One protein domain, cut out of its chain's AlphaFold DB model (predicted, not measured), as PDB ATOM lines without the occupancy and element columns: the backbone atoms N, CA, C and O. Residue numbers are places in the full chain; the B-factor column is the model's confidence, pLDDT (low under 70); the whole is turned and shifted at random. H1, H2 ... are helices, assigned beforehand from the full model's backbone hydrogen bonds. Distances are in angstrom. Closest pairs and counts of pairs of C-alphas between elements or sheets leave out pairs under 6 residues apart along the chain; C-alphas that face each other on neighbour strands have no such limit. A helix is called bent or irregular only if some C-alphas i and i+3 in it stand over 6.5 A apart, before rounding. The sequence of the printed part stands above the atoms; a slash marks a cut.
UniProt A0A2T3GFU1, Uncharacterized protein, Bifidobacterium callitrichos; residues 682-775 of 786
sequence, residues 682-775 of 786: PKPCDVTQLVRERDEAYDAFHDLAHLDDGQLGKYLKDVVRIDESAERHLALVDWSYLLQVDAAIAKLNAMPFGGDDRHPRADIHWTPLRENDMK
ATOM      1  N   PRO A 682      27.105 -50.984  48.258       87.69
ATOM      2  CA  PRO A 682      27.091 -49.541  48.055       87.69
ATOM      3  C   PRO A 682      27.818 -48.792  49.173       87.69
ATOM      4  O   PRO A 682      27.550 -48.987  50.363       87.69
ATOM      5  N   LYS A 683      28.714 -47.880  48.789       86.94
ATOM      6  CA  LYS A 683      29.342 -46.937  49.721       86.94
ATOM      7  C   LYS A 683      28.404 -45.742  49.959       86.94
ATOM      8  O   LYS A 683      27.829 -45.223  49.000       86.94
ATOM      9  N   PRO A 684      28.248 -45.254  51.203       82.12
ATOM     10  CA  PRO A 684      27.505 -44.023  51.462       82.12
ATOM     11  C   PRO A 684      28.106 -42.827  50.709       82.12
ATOM     12  O   PRO A 684      29.305 -42.573  50.791       82.12
ATOM     13  N   CYS A 685      27.270 -42.066  49.999       79.00
ATOM     14  CA  CYS A 685      27.678 -40.844  49.298       79.00
ATOM     15  C   CYS A 685      27.296 -39.596  50.119       79.00
ATOM     16  O   CYS A 685      26.464 -38.785  49.705       79.00
ATOM     17  N   ASP A 686      27.870 -39.478  51.322       83.19
ATOM     18  CA  ASP A 686      27.835 -38.255  52.134       83.19
ATOM     19  C   ASP A 686      29.107 -37.436  51.886       83.19
ATOM     20  O   ASP A 686      30.215 -37.887  52.171       83.19
ATOM     21  N   VAL A 687      28.957 -36.207  51.387       81.00
ATOM     22  CA  VAL A 687      30.086 -35.320  51.069       81.00
ATOM     23  C   VAL A 687      30.967 -35.068  52.295       81.00
ATOM     24  O   VAL A 687      32.184 -35.004  52.151       81.00
ATOM     25  N   THR A 688      30.394 -34.955  53.499       81.88
ATOM     26  CA  THR A 688      31.192 -34.737  54.719       81.88
ATOM     27  C   THR A 688      32.078 -35.942  55.028       81.88
ATOM     28  O   THR A 688      33.250 -35.769  55.365       81.88
ATOM     29  N   GLN A 689      31.552 -37.154  54.855       83.69
ATOM     30  CA  GLN A 689      32.335 -38.380  54.972       83.69
ATOM     31  C   GLN A 689      33.426 -38.464  53.894       83.69
ATOM     32  O   GLN A 689      34.576 -38.736  54.231       83.69
ATOM     33  N   LEU A 690      33.100 -38.176  52.628       83.88
ATOM     34  CA  LEU A 690      34.072 -38.225  51.527       83.88
ATOM     35  C   LEU A 690      35.232 -37.233  51.719       83.88
ATOM     36  O   LEU A 690      36.375 -37.553  51.403       83.88
ATOM     37  N   VAL A 691      34.959 -36.039  52.260       82.25
ATOM     38  CA  VAL A 691      35.997 -35.054  52.619       82.25
ATOM     39  C   VAL A 691      36.913 -35.603  53.704       82.25
ATOM     40  O   VAL A 691      38.129 -35.504  53.572       82.25
ATOM     41  N   ARG A 692      36.346 -36.212  54.753       83.75
ATOM     42  CA  ARG A 692      37.137 -36.806  55.835       83.75
ATOM     43  C   ARG A 692      38.063 -37.904  55.310       83.75
ATOM     44  O   ARG A 692      39.247 -37.879  55.610       83.75
ATOM     45  N   GLU A 693      37.538 -38.825  54.505       84.50
ATOM     46  CA  GLU A 693      38.321 -39.920  53.913       84.50
ATOM     47  C   GLU A 693      39.436 -39.400  52.995       84.50
ATOM     48  O   GLU A 693      40.562 -39.891  53.049       84.50
ATOM     49  N   ARG A 694      39.152 -38.370  52.186       85.25
ATOM     50  CA  ARG A 694      40.158 -37.694  51.356       85.25
ATOM     51  C   ARG A 694      41.281 -37.098  52.208       85.25
ATOM     52  O   ARG A 694      42.447 -37.270  51.866       85.25
ATOM     53  N   ASP A 695      40.932 -36.364  53.261       81.75
ATOM     54  CA  ASP A 695      41.906 -35.657  54.097       81.75
ATOM     55  C   ASP A 695      42.759 -36.655  54.909       81.75
ATOM     56  O   ASP A 695      43.980 -36.536  54.933       81.75
ATOM     57  N   GLU A 696      42.150 -37.713  55.460       83.50
ATOM     58  CA  GLU A 696      42.865 -38.811  56.134       83.50
ATOM     59  C   GLU A 696      43.827 -39.546  55.182       83.50
ATOM     60  O   GLU A 696      44.968 -39.840  55.545       83.50
ATOM     61  N   ALA A 697      43.399 -39.818  53.944       80.62
ATOM     62  CA  ALA A 697      44.243 -40.449  52.932       80.62
ATOM     63  C   ALA A 697      45.403 -39.546  52.489       80.62
ATOM     64  O   ALA A 697      46.501 -40.035  52.222       80.62
ATOM     65  N   TYR A 698      45.172 -38.233  52.423       78.00
ATOM     66  CA  TYR A 698      46.203 -37.251  52.105       78.00
ATOM     67  C   TYR A 698      47.285 -37.211  53.187       78.00
ATOM     68  O   TYR A 698      48.471 -37.287  52.861       78.00
ATOM     69  N   ASP A 699      46.887 -37.147  54.461       79.75
ATOM     70  CA  ASP A 699      47.814 -37.159  55.597       79.75
ATOM     71  C   ASP A 699      48.639 -38.458  55.618       79.75
ATOM     72  O   ASP A 699      49.868 -38.417  55.702       79.75
ATOM     73  N   ALA A 700      47.983 -39.609  55.418       78.88
ATOM     74  CA  ALA A 700      48.653 -40.908  55.337       78.88
ATOM     75  C   ALA A 700      49.657 -40.999  54.172       78.88
ATOM     76  O   ALA A 700      50.701 -41.637  54.302       78.88
ATOM     77  N   PHE A 701      49.362 -40.366  53.032       74.81
ATOM     78  CA  PHE A 701      50.268 -40.340  51.885       74.81
ATOM     79  C   PHE A 701      51.505 -39.467  52.140       74.81
ATOM     80  O   PHE A 701      52.611 -39.846  51.757       74.81
ATOM     81  N   HIS A 702      51.353 -38.316  52.805       70.31
ATOM     82  CA  HIS A 702      52.489 -37.443  53.144       70.31
ATOM     83  C   HIS A 702      53.449 -38.079  54.149       70.31
ATOM     84  O   HIS A 702      54.664 -37.899  54.037       70.31
ATOM     85  N   ASP A 703      52.931 -38.895  55.065       70.38
ATOM     86  CA  ASP A 703      53.753 -39.671  55.996       70.38
ATOM     87  C   ASP A 703      54.624 -40.739  55.291       70.38
ATOM     88  O   ASP A 703      55.617 -41.201  55.859       70.38
ATOM     89  N   LEU A 704      54.325 -41.096  54.031       66.88
ATOM     90  CA  LEU A 704      55.061 -42.101  53.243       66.88
ATOM     91  C   LEU A 704      56.285 -41.556  52.467       66.88
ATOM     92  O   LEU A 704      56.959 -42.328  51.787       66.88
ATOM     93  N   ALA A 705      56.620 -40.266  52.600       54.62
ATOM     94  CA  ALA A 705      57.888 -39.599  52.232       54.62
ATOM     95  C   ALA A 705      58.481 -39.764  50.800       54.62
ATOM     96  O   ALA A 705      59.502 -39.129  50.513       54.62
ATOM     97  N   HIS A 706      57.905 -40.561  49.888       54.66
ATOM     98  CA  HIS A 706      58.606 -41.004  48.665       54.66
ATOM     99  C   HIS A 706      57.778 -41.100  47.364       54.66
ATOM    100  O   HIS A 706      58.232 -41.753  46.426       54.66
ATOM    101  N   LEU A 707      56.610 -40.463  47.247       54.91
ATOM    102  CA  LEU A 707      55.759 -40.596  46.051       54.91
ATOM    103  C   LEU A 707      55.508 -39.245  45.350       54.91
ATOM    104  O   LEU A 707      55.450 -38.204  45.999       54.91
ATOM    105  N   ASP A 708      55.406 -39.282  44.017       62.81
ATOM    106  CA  ASP A 708      55.223 -38.121  43.124       62.81
ATOM    107  C   ASP A 708      53.790 -37.548  43.210       62.81
ATOM    108  O   ASP A 708      52.828 -38.285  43.454       62.81
ATOM    109  N   ASP A 709      53.616 -36.248  42.948       58.50
ATOM    110  CA  ASP A 709      52.331 -35.526  43.028       58.50
ATOM    111  C   ASP A 709      51.254 -36.147  42.109       58.50
ATOM    112  O   ASP A 709      50.057 -36.122  42.413       58.50
ATOM    113  N   GLY A 710      51.666 -36.766  40.996       61.06
ATOM    114  CA  GLY A 710      50.769 -37.493  40.092       61.06
ATOM    115  C   GLY A 710      50.185 -38.783  40.690       61.06
ATOM    116  O   GLY A 710      49.041 -39.138  40.396       61.06
ATOM    117  N   GLN A 711      50.932 -39.466  41.564       65.81
ATOM    118  CA  GLN A 711      50.495 -40.701  42.232       65.81
ATOM    119  C   GLN A 711      49.531 -40.406  43.385       65.81
ATOM    120  O   GLN A 711      48.588 -41.169  43.596       65.81
ATOM    121  N   LEU A 712      49.703 -39.264  44.058       69.06
ATOM    122  CA  LEU A 712      48.791 -38.782  45.097       69.06
ATOM    123  C   LEU A 712      47.367 -38.611  44.556       69.06
ATOM    124  O   LEU A 712      46.402 -39.073  45.160       69.06
ATOM    125  N   GLY A 713      47.229 -37.986  43.383       68.69
ATOM    126  CA  GLY A 713      45.922 -37.767  42.766       68.69
ATOM    127  C   GLY A 713      45.185 -39.062  42.420       68.69
ATOM    128  O   GLY A 713      43.965 -39.118  42.568       68.69
ATOM    129  N   LYS A 714      45.905 -40.102  41.975       70.19
ATOM    130  CA  LYS A 714      45.334 -41.433  41.714       70.19
ATOM    131  C   LYS A 714      44.946 -42.129  43.024       70.19
ATOM    132  O   LYS A 714      43.797 -42.514  43.178       70.19
ATOM    133  N   TYR A 715      45.857 -42.167  43.995       73.81
ATOM    134  CA  TYR A 715      45.626 -42.785  45.302       73.81
ATOM    135  C   TYR A 715      44.403 -42.208  46.027       73.81
ATOM    136  O   TYR A 715      43.534 -42.945  46.486       73.81
ATOM    137  N   LEU A 716      44.283 -40.877  46.072       74.56
ATOM    138  CA  LEU A 716      43.130 -40.220  46.688       74.56
ATOM    139  C   LEU A 716      41.825 -40.570  45.972       74.56
ATOM    140  O   LEU A 716      40.813 -40.793  46.637       74.56
ATOM    141  N   LYS A 717      41.850 -40.637  44.631       75.75
ATOM    142  CA  LYS A 717      40.688 -41.042  43.828       75.75
ATOM    143  C   LYS A 717      40.197 -42.425  44.200       75.75
ATOM    144  O   LYS A 717      38.988 -42.601  44.362       75.75
ATOM    145  N   ASP A 718      41.128 -43.351  44.353       76.56
ATOM    146  CA  ASP A 718      40.826 -44.739  44.658       76.56
ATOM    147  C   ASP A 718      40.205 -44.840  46.060       76.56
ATOM    148  O   ASP A 718      39.083 -45.320  46.170       76.56
ATOM    149  N   VAL A 719      40.805 -44.240  47.098       78.25
ATOM    150  CA  VAL A 719      40.292 -44.306  48.490       78.25
ATOM    151  C   VAL A 719      38.874 -43.735  48.656       78.25
ATOM    152  O   VAL A 719      38.042 -44.260  49.401       78.25
ATOM    153  N   VAL A 720      38.554 -42.639  47.970       82.88
ATOM    154  CA  VAL A 720      37.208 -42.045  48.061       82.88
ATOM    155  C   VAL A 720      36.188 -42.874  47.281       82.88
ATOM    156  O   VAL A 720      35.057 -43.039  47.743       82.88
ATOM    157  N   ARG A 721      36.557 -43.411  46.112       82.56
ATOM    158  CA  ARG A 721      35.636 -44.176  45.256       82.56
ATOM    159  C   ARG A 721      35.396 -45.589  45.767       82.56
ATOM    160  O   ARG A 721      34.259 -46.060  45.690       82.56
ATOM    161  N   ILE A 722      36.434 -46.225  46.292       84.19
ATOM    162  CA  ILE A 722      36.429 -47.613  46.725       84.19
ATOM    163  C   ILE A 722      36.982 -47.716  48.147       84.19
ATOM    164  O   ILE A 722      37.969 -47.085  48.510       84.19
ATOM    165  N   ASP A 723      36.321 -48.513  48.970       82.38
ATOM    166  CA  ASP A 723      36.880 -49.023  50.216       82.38
ATOM    167  C   ASP A 723      37.101 -50.517  50.002       82.38
ATOM    168  O   ASP A 723      36.168 -51.307  50.142       82.38
ATOM    169  N   GLU A 724      38.310 -50.894  49.583       77.56
ATOM    170  CA  GLU A 724      38.642 -52.297  49.298       77.56
ATOM    171  C   GLU A 724      38.519 -53.166  50.554       77.56
ATOM    172  O   GLU A 724      38.100 -54.315  50.474       77.56
ATOM    173  N   SER A 725      38.837 -52.610  51.728       80.06
ATOM    174  CA  SER A 725      38.849 -53.354  52.991       80.06
ATOM    175  C   SER A 725      37.452 -53.740  53.471       80.06
ATOM    176  O   SER A 725      37.275 -54.792  54.087       80.06
ATOM    177  N   ALA A 726      36.467 -52.888  53.190       81.62
ATOM    178  CA  ALA A 726      35.068 -53.118  53.522       81.62
ATOM    179  C   ALA A 726      34.227 -53.535  52.305       81.62
ATOM    180  O   ALA A 726      33.001 -53.580  52.426       81.62
ATOM    181  N   GLU A 727      34.872 -53.781  51.157       86.88
ATOM    182  CA  GLU A 727      34.245 -54.105  49.873       86.88
ATOM    183  C   GLU A 727      33.118 -53.117  49.531       86.88
ATOM    184  O   GLU A 727      31.977 -53.491  49.270       86.88
ATOM    185  N   ARG A 728      33.394 -51.807  49.575       87.12
ATOM    186  CA  ARG A 728      32.386 -50.778  49.259       87.12
ATOM    187  C   ARG A 728      32.761 -49.963  48.046       87.12
ATOM    188  O   ARG A 728      33.905 -49.543  47.915       87.12
ATOM    189  N   HIS A 729      31.780 -49.655  47.202       88.19
ATOM    190  CA  HIS A 729      32.006 -48.813  46.029       88.19
ATOM    191  C   HIS A 729      30.956 -47.706  45.892       88.19
ATOM    192  O   HIS A 729      29.757 -47.937  46.039       88.19
ATOM    193  N   LEU A 730      31.405 -46.485  45.590       87.12
ATOM    194  CA  LEU A 730      30.556 -45.292  45.494       87.12
ATOM    195  C   LEU A 730      29.627 -45.308  44.272       87.12
ATOM    196  O   LEU A 730      28.484 -44.872  44.352       87.12
ATOM    197  N   ALA A 731      30.117 -45.830  43.146       85.75
ATOM    198  CA  ALA A 731      29.335 -46.011  41.922       85.75
ATOM    199  C   ALA A 731      28.295 -47.143  41.998       85.75
ATOM    200  O   ALA A 731      27.474 -47.249  41.096       85.75
ATOM    201  N   LEU A 732      28.307 -47.981  43.045       88.62
ATOM    202  CA  LEU A 732      27.402 -49.128  43.172       88.62
ATOM    203  C   LEU A 732      26.006 -48.670  43.622       88.62
ATOM    204  O   LEU A 732      25.564 -48.921  44.737       88.62
ATOM    205  N   VAL A 733      25.338 -47.925  42.749       87.94
ATOM    206  CA  VAL A 733      24.016 -47.320  42.933       87.94
ATOM    207  C   VAL A 733      23.208 -47.476  41.651       87.94
ATOM    208  O   VAL A 733      23.748 -47.830  40.603       87.94
ATOM    209  N   ASP A 734      21.907 -47.206  41.702       87.31
ATOM    210  CA  ASP A 734      21.098 -47.171  40.487       87.31
ATOM    211  C   ASP A 734      21.546 -46.071  39.508       87.31
ATOM    212  O   ASP A 734      21.970 -44.987  39.918       87.31
ATOM    213  N   TRP A 735      21.437 -46.346  38.200       86.44
ATOM    214  CA  TRP A 735      21.839 -45.431  37.117       86.44
ATOM    215  C   TRP A 735      21.285 -44.013  37.306       86.44
ATOM    216  O   TRP A 735      21.990 -43.024  37.106       86.44
ATOM    217  N   SER A 736      20.031 -43.893  37.753       85.81
ATOM    218  CA  SER A 736      19.386 -42.594  37.981       85.81
ATOM    219  C   SER A 736      20.030 -41.774  39.110       85.81
ATOM    220  O   SER A 736      19.922 -40.544  39.122       85.81
ATOM    221  N   TYR A 737      20.746 -42.428  40.027       85.31
ATOM    222  CA  TYR A 737      21.439 -41.808  41.155       85.31
ATOM    223  C   TYR A 737      22.911 -41.492  40.868       85.31
ATOM    224  O   TYR A 737      23.492 -40.697  41.609       85.31
ATOM    225  N   LEU A 738      23.500 -41.992  39.773       83.81
ATOM    226  CA  LEU A 738      24.874 -41.639  39.383       83.81
ATOM    227  C   LEU A 738      25.065 -40.128  39.225       83.81
ATOM    228  O   LEU A 738      26.074 -39.592  39.660       83.81
ATOM    229  N   LEU A 739      24.063 -39.409  38.709       82.44
ATOM    230  CA  LEU A 739      24.110 -37.943  38.618       82.44
ATOM    231  C   LEU A 739      24.266 -37.258  39.986       82.44
ATOM    232  O   LEU A 739      24.876 -36.193  40.084       82.44
ATOM    233  N   GLN A 740      23.701 -37.843  41.042       82.81
ATOM    234  CA  GLN A 740      23.816 -37.312  42.401       82.81
ATOM    235  C   GLN A 740      25.197 -37.611  42.982       82.81
ATOM    236  O   GLN A 740      25.786 -36.738  43.623       82.81
ATOM    237  N   VAL A 741      25.735 -38.801  42.698       83.88
ATOM    238  CA  VAL A 741      27.113 -39.171  43.039       83.88
ATOM    239  C   VAL A 741      28.108 -38.249  42.328       83.88
ATOM    240  O   VAL A 741      28.988 -37.679  42.971       83.88
ATOM    241  N   ASP A 742      27.915 -37.997  41.035       82.81
ATOM    242  CA  ASP A 742      28.734 -37.075  40.245       82.81
ATOM    243  C   ASP A 742      28.666 -35.646  40.791       82.81
ATOM    244  O   ASP A 742      29.686 -34.964  40.898       82.81
ATOM    245  N   ALA A 743      27.485 -35.194  41.220       82.06
ATOM    246  CA  ALA A 743      27.332 -33.900  41.875       82.06
ATOM    247  C   ALA A 743      28.042 -33.839  43.240       82.06
ATOM    248  O   ALA A 743      28.569 -32.787  43.610       82.06
ATOM    249  N   ALA A 744      28.070 -34.936  44.002       80.94
ATOM    250  CA  ALA A 744      28.803 -35.023  45.262       80.94
ATOM    251  C   ALA A 744      30.324 -34.987  45.036       80.94
ATOM    252  O   ALA A 744      31.019 -34.226  45.708       80.94
ATOM    253  N   ILE A 745      30.820 -35.717  44.033       80.12
ATOM    254  CA  ILE A 745      32.219 -35.670  43.587       80.12
ATOM    255  C   ILE A 745      32.583 -34.252  43.119       80.12
ATOM    256  O   ILE A 745      33.601 -33.703  43.525       80.12
ATOM    257  N   ALA A 746      31.727 -33.593  42.335       78.12
ATOM    258  CA  ALA A 746      31.967 -32.217  41.901       78.12
ATOM    259  C   ALA A 746      32.046 -31.231  43.084       78.12
ATOM    260  O   ALA A 746      32.873 -30.317  43.077       78.12
ATOM    261  N   LYS A 747      31.224 -31.423  44.125       80.00
ATOM    262  CA  LYS A 747      31.319 -30.639  45.368       80.00
ATOM    263  C   LYS A 747      32.623 -30.913  46.112       80.00
ATOM    264  O   LYS A 747      33.223 -29.958  46.591       80.00
ATOM    265  N   LEU A 748      33.072 -32.168  46.173       77.56
ATOM    266  CA  LEU A 748      34.367 -32.538  46.752       77.56
ATOM    267  C   LEU A 748      35.526 -31.824  46.036       77.56
ATOM    268  O   LEU A 748      36.392 -31.268  46.706       77.56
ATOM    269  N   ASN A 749      35.495 -31.752  44.698       73.00
ATOM    270  CA  ASN A 749      36.506 -31.041  43.893       73.00
ATOM    271  C   ASN A 749      36.554 -29.542  44.199       73.00
ATOM    272  O   ASN A 749      37.607 -28.919  44.113       73.00
ATOM    273  N   ALA A 750      35.402 -28.949  44.522       73.12
ATOM    274  CA  ALA A 750      35.292 -27.531  44.836       73.12
ATOM    275  C   ALA A 750      35.720 -27.193  46.277       73.12
ATOM    276  O   ALA A 750      35.903 -26.015  46.593       73.12
ATOM    277  N   MET A 751      35.855 -28.191  47.161       71.25
ATOM    278  CA  MET A 751      36.243 -27.979  48.554       71.25
ATOM    279  C   MET A 751      37.769 -27.961  48.705       71.25
ATOM    280  O   MET A 751      38.428 -28.924  48.305       71.25
ATOM    281  N   PRO A 752      38.345 -26.916  49.331       66.06
ATOM    282  CA  PRO A 752      39.780 -26.873  49.585       66.06
ATOM    283  C   PRO A 752      40.216 -28.039  50.487       66.06
ATOM    284  O   PRO A 752      39.435 -28.533  51.306       66.06
ATOM    285  N   PHE A 753      41.469 -28.476  50.341       67.00
ATOM    286  CA  PHE A 753      42.132 -29.293  51.362       67.00
ATOM    287  C   PHE A 753      42.180 -28.490  52.668       67.00
ATOM    288  O   PHE A 753      42.337 -27.267  52.628       67.00
ATOM    289  N   GLY A 754      41.937 -29.150  53.800       54.75
ATOM    290  CA  GLY A 754      41.667 -28.496  55.078       54.75
ATOM    291  C   GLY A 754      42.612 -27.334  55.427       54.75
ATOM    292  O   GLY A 754      43.808 -27.518  55.588       54.75
ATOM    293  N   GLY A 755      42.037 -26.138  55.587       45.12
ATOM    294  CA  GLY A 755      42.371 -25.128  56.605       45.12
ATOM    295  C   GLY A 755      43.748 -24.452  56.674       45.12
ATOM    296  O   GLY A 755      43.826 -23.434  57.359       45.12
ATOM    297  N   ASP A 756      44.803 -24.933  56.020       48.41
ATOM    298  CA  ASP A 756      46.151 -24.363  56.157       48.41
ATOM    299  C   ASP A 756      46.794 -24.137  54.777       48.41
ATOM    300  O   ASP A 756      46.764 -25.010  53.909       48.41
ATOM    301  N   ASP A 757      47.426 -22.975  54.578       47.84
ATOM    302  CA  ASP A 757      48.123 -22.536  53.346       47.84
ATOM    303  C   ASP A 757      49.340 -23.425  52.959       47.84
ATOM    304  O   ASP A 757      50.211 -23.023  52.185       47.84
ATOM    305  N   ARG A 758      49.447 -24.635  53.522       48.38
ATOM    306  CA  ARG A 758      50.583 -25.562  53.398       48.38
ATOM    307  C   ARG A 758      50.427 -26.593  52.288       48.38
ATOM    308  O   ARG A 758      51.388 -27.299  52.003       48.38
ATOM    309  N   HIS A 759      49.257 -26.688  51.670       49.38
ATOM    310  CA  HIS A 759      48.962 -27.738  50.701       49.38
ATOM    311  C   HIS A 759      49.076 -27.178  49.276       49.38
ATOM    312  O   HIS A 759      48.258 -26.334  48.891       49.38
ATOM    313  N   PRO A 760      50.074 -27.600  48.472       47.22
ATOM    314  CA  PRO A 760      50.082 -27.296  47.049       47.22
ATOM    315  C   PRO A 760      48.758 -27.778  46.464       47.22
ATOM    316  O   PRO A 760      48.311 -28.887  46.762       47.22
ATOM    317  N   ARG A 761      48.112 -26.930  45.658       50.00
ATOM    318  CA  ARG A 761      46.922 -27.296  44.889       50.00
ATOM    319  C   ARG A 761      47.316 -28.380  43.894       50.00
ATOM    320  O   ARG A 761      47.653 -28.082  42.753       50.00
ATOM    321  N   ALA A 762      47.308 -29.634  44.326       49.56
ATOM    322  CA  ALA A 762      47.151 -30.723  43.394       49.56
ATOM    323  C   ALA A 762      45.762 -30.503  42.781       49.56
ATOM    324  O   ALA A 762      44.749 -30.685  43.458       49.56
ATOM    325  N   ASP A 763      45.714 -30.003  41.544       52.09
ATOM    326  CA  ASP A 763      44.490 -29.873  40.750       52.09
ATOM    327  C   ASP A 763      43.990 -31.289  40.415       52.09
ATOM    328  O   ASP A 763      44.101 -31.791  39.296       52.09
ATOM    329  N   ILE A 764      43.487 -31.995  41.428       57.28
ATOM    330  CA  ILE A 764      42.943 -33.338  41.288       57.28
ATOM    331  C   ILE A 764      41.548 -33.163  40.708       57.28
ATOM    332  O   ILE A 764      40.586 -32.888  41.419       57.28
ATOM    333  N   HIS A 765      41.440 -33.304  39.390       60.62
ATOM    334  CA  HIS A 765      40.151 -33.325  38.714       60.62
ATOM    335  C   HIS A 765      39.565 -34.735  38.779       60.62
ATOM    336  O   HIS A 765      40.138 -35.690  38.244       60.62
ATOM    337  N   TRP A 766      38.414 -34.881  39.427       65.81
ATOM    338  CA  TRP A 766      37.693 -36.147  39.501       65.81
ATOM    339  C   TRP A 766      36.703 -36.207  38.348       65.81
ATOM    340  O   TRP A 766      35.824 -35.353  38.247       65.81
ATOM    341  N   THR A 767      36.874 -37.179  37.454       62.75
ATOM    342  CA  THR A 767      35.963 -37.375  36.322       62.75
ATOM    343  C   THR A 767      34.612 -37.884  36.832       62.75
ATOM    344  O   THR A 767      34.616 -38.807  37.657       62.75
ATOM    345  N   PRO A 768      33.480 -37.318  36.378       62.97
ATOM    346  CA  PRO A 768      32.157 -37.888  36.618       62.97
ATOM    347  C   PRO A 768      32.103 -39.358  36.172       62.97
ATOM    348  O   PRO A 768      32.654 -39.719  35.131       62.97
ATOM    349  N   LEU A 769      31.464 -40.210  36.968       65.44
ATOM    350  CA  LEU A 769      31.368 -41.653  36.750       65.44
ATOM    351  C   LEU A 769      30.540 -41.966  35.502       65.44
ATOM    352  O   LEU A 769      30.983 -42.745  34.664       65.44
ATOM    353  N   ARG A 770      29.422 -41.257  35.296       66.62
ATOM    354  CA  ARG A 770      28.582 -41.437  34.102       66.62
ATOM    355  C   ARG A 770      29.325 -41.112  32.802       66.62
ATOM    356  O   ARG A 770      29.101 -41.749  31.779       66.62
ATOM    357  N   GLU A 771      30.223 -40.128  32.828       65.88
ATOM    358  CA  GLU A 771      31.035 -39.770  31.658       65.88
ATOM    359  C   GLU A 771      32.061 -40.865  31.321       65.88
ATOM    360  O   GLU A 771      32.333 -41.112  30.147       65.88
ATOM    361  N   ASN A 772      32.604 -41.555  32.330       63.75
ATOM    362  CA  ASN A 772      33.515 -42.680  32.119       63.75
ATOM    363  C   ASN A 772      32.817 -43.873  31.454       63.75
ATOM    364  O   ASN A 772      33.381 -44.444  30.521       63.75
ATOM    365  N   ASP A 773      31.591 -44.196  31.870       62.31
ATOM    366  CA  ASP A 773      30.831 -45.312  31.292       62.31
ATOM    367  C   ASP A 773      30.417 -45.016  29.838       62.31
ATOM    368  O   ASP A 773      30.552 -45.870  28.960       62.31
ATOM    369  N   MET A 774      30.044 -43.766  29.522       65.25
ATOM    370  CA  MET A 774      29.719 -43.369  28.141       65.25
ATOM    371  C   MET A 774      30.933 -43.371  27.182       65.25
ATOM    372  O   MET A 774      30.783 -43.577  25.972       65.25
ATOM    373  N   LYS A 775      32.159 -43.165  27.683       63.62
ATOM    374  CA  LYS A 775      33.380 -43.155  26.850       63.62
ATOM    375  C   LYS A 775      33.735 -44.531  26.276       63.62
ATOM    376  O   LYS A 775      34.386 -44.608  25.231       63.62
TER     377      LYS A 775
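AT A GLANCE: This is residues 682 to 775 of the 786 residues of an uncharacterized protein of Bifidobacterium callitrichos (UniProt A0A2T3GFU1). A splayed hairpin of two helices, H1 and H2, meets the longer-spanning H3 at the end where H1 begins, and the short H4 packs on the first half of H3. The hairpin's tip, residues 703 to 708, sticks out, and a long link, residues 751 to 768, runs out from H3 and folds back past H2 to H4. The printed part has 94 residues with four named helices, in the order H1, H2, H3, H4, and no named strand; the class is all helix. It is compact, with a radius of gyration of the C-alphas of 13.5 A and spans of 39 by 27 by 27 A.

IN THESE COORDINATES: H1, residues 687 to 702, begins at C-alpha 687 (30.086, -35.320, 51.069) and is 22.6 A long. H2 covers residues 709 to 721, 18.9 A. H3, residues 735 to 750, is 23.7 A long and only just irregular: C-alphas 736 and 739 are 6.7 A apart. H4, residues 769 to 775, ends at C-alpha 775 (33.380, -43.155, 26.850).

HOW THE PARTS SIT: H1 and H2 form a helical hairpin and touch, closest at the C-alphas of Leu 690 and Val 720, 6.0 A; they run opposite ways at 38 degrees, only just a steep tilt. Residues 687 to 691 of H1 alone touch H3, closest at the C-alphas of Val 687 and Ala 744, 6.0 A, at a steep tilt of 54 degrees, the same way. Residues 738 to 742 of H3 alone touch H4, closest at the C-alphas of Asp 742 and Leu 769, 6.3 A; they run opposite ways at 69 degrees, only just short of about perpendicular. H4 is apart from H1 and H2, and H2 is apart from H3. Every O i to N i+4 pair is within hydrogen-bond range in H1 and H4, against 7 of 9 in H2 and 10 of 12 in H3.

THE WHOLE: The two C-alphas farthest apart, of Ala 705 and Ser 736, are 41.2 A apart. The printed part has no cut. The links H2 to H3 and H3 to H4 are long; in the former, residues 722 to 723 pair with 728 to 729, antiparallel. The pLDDT is under 70 in residues 704 to 713 and 752 to 775.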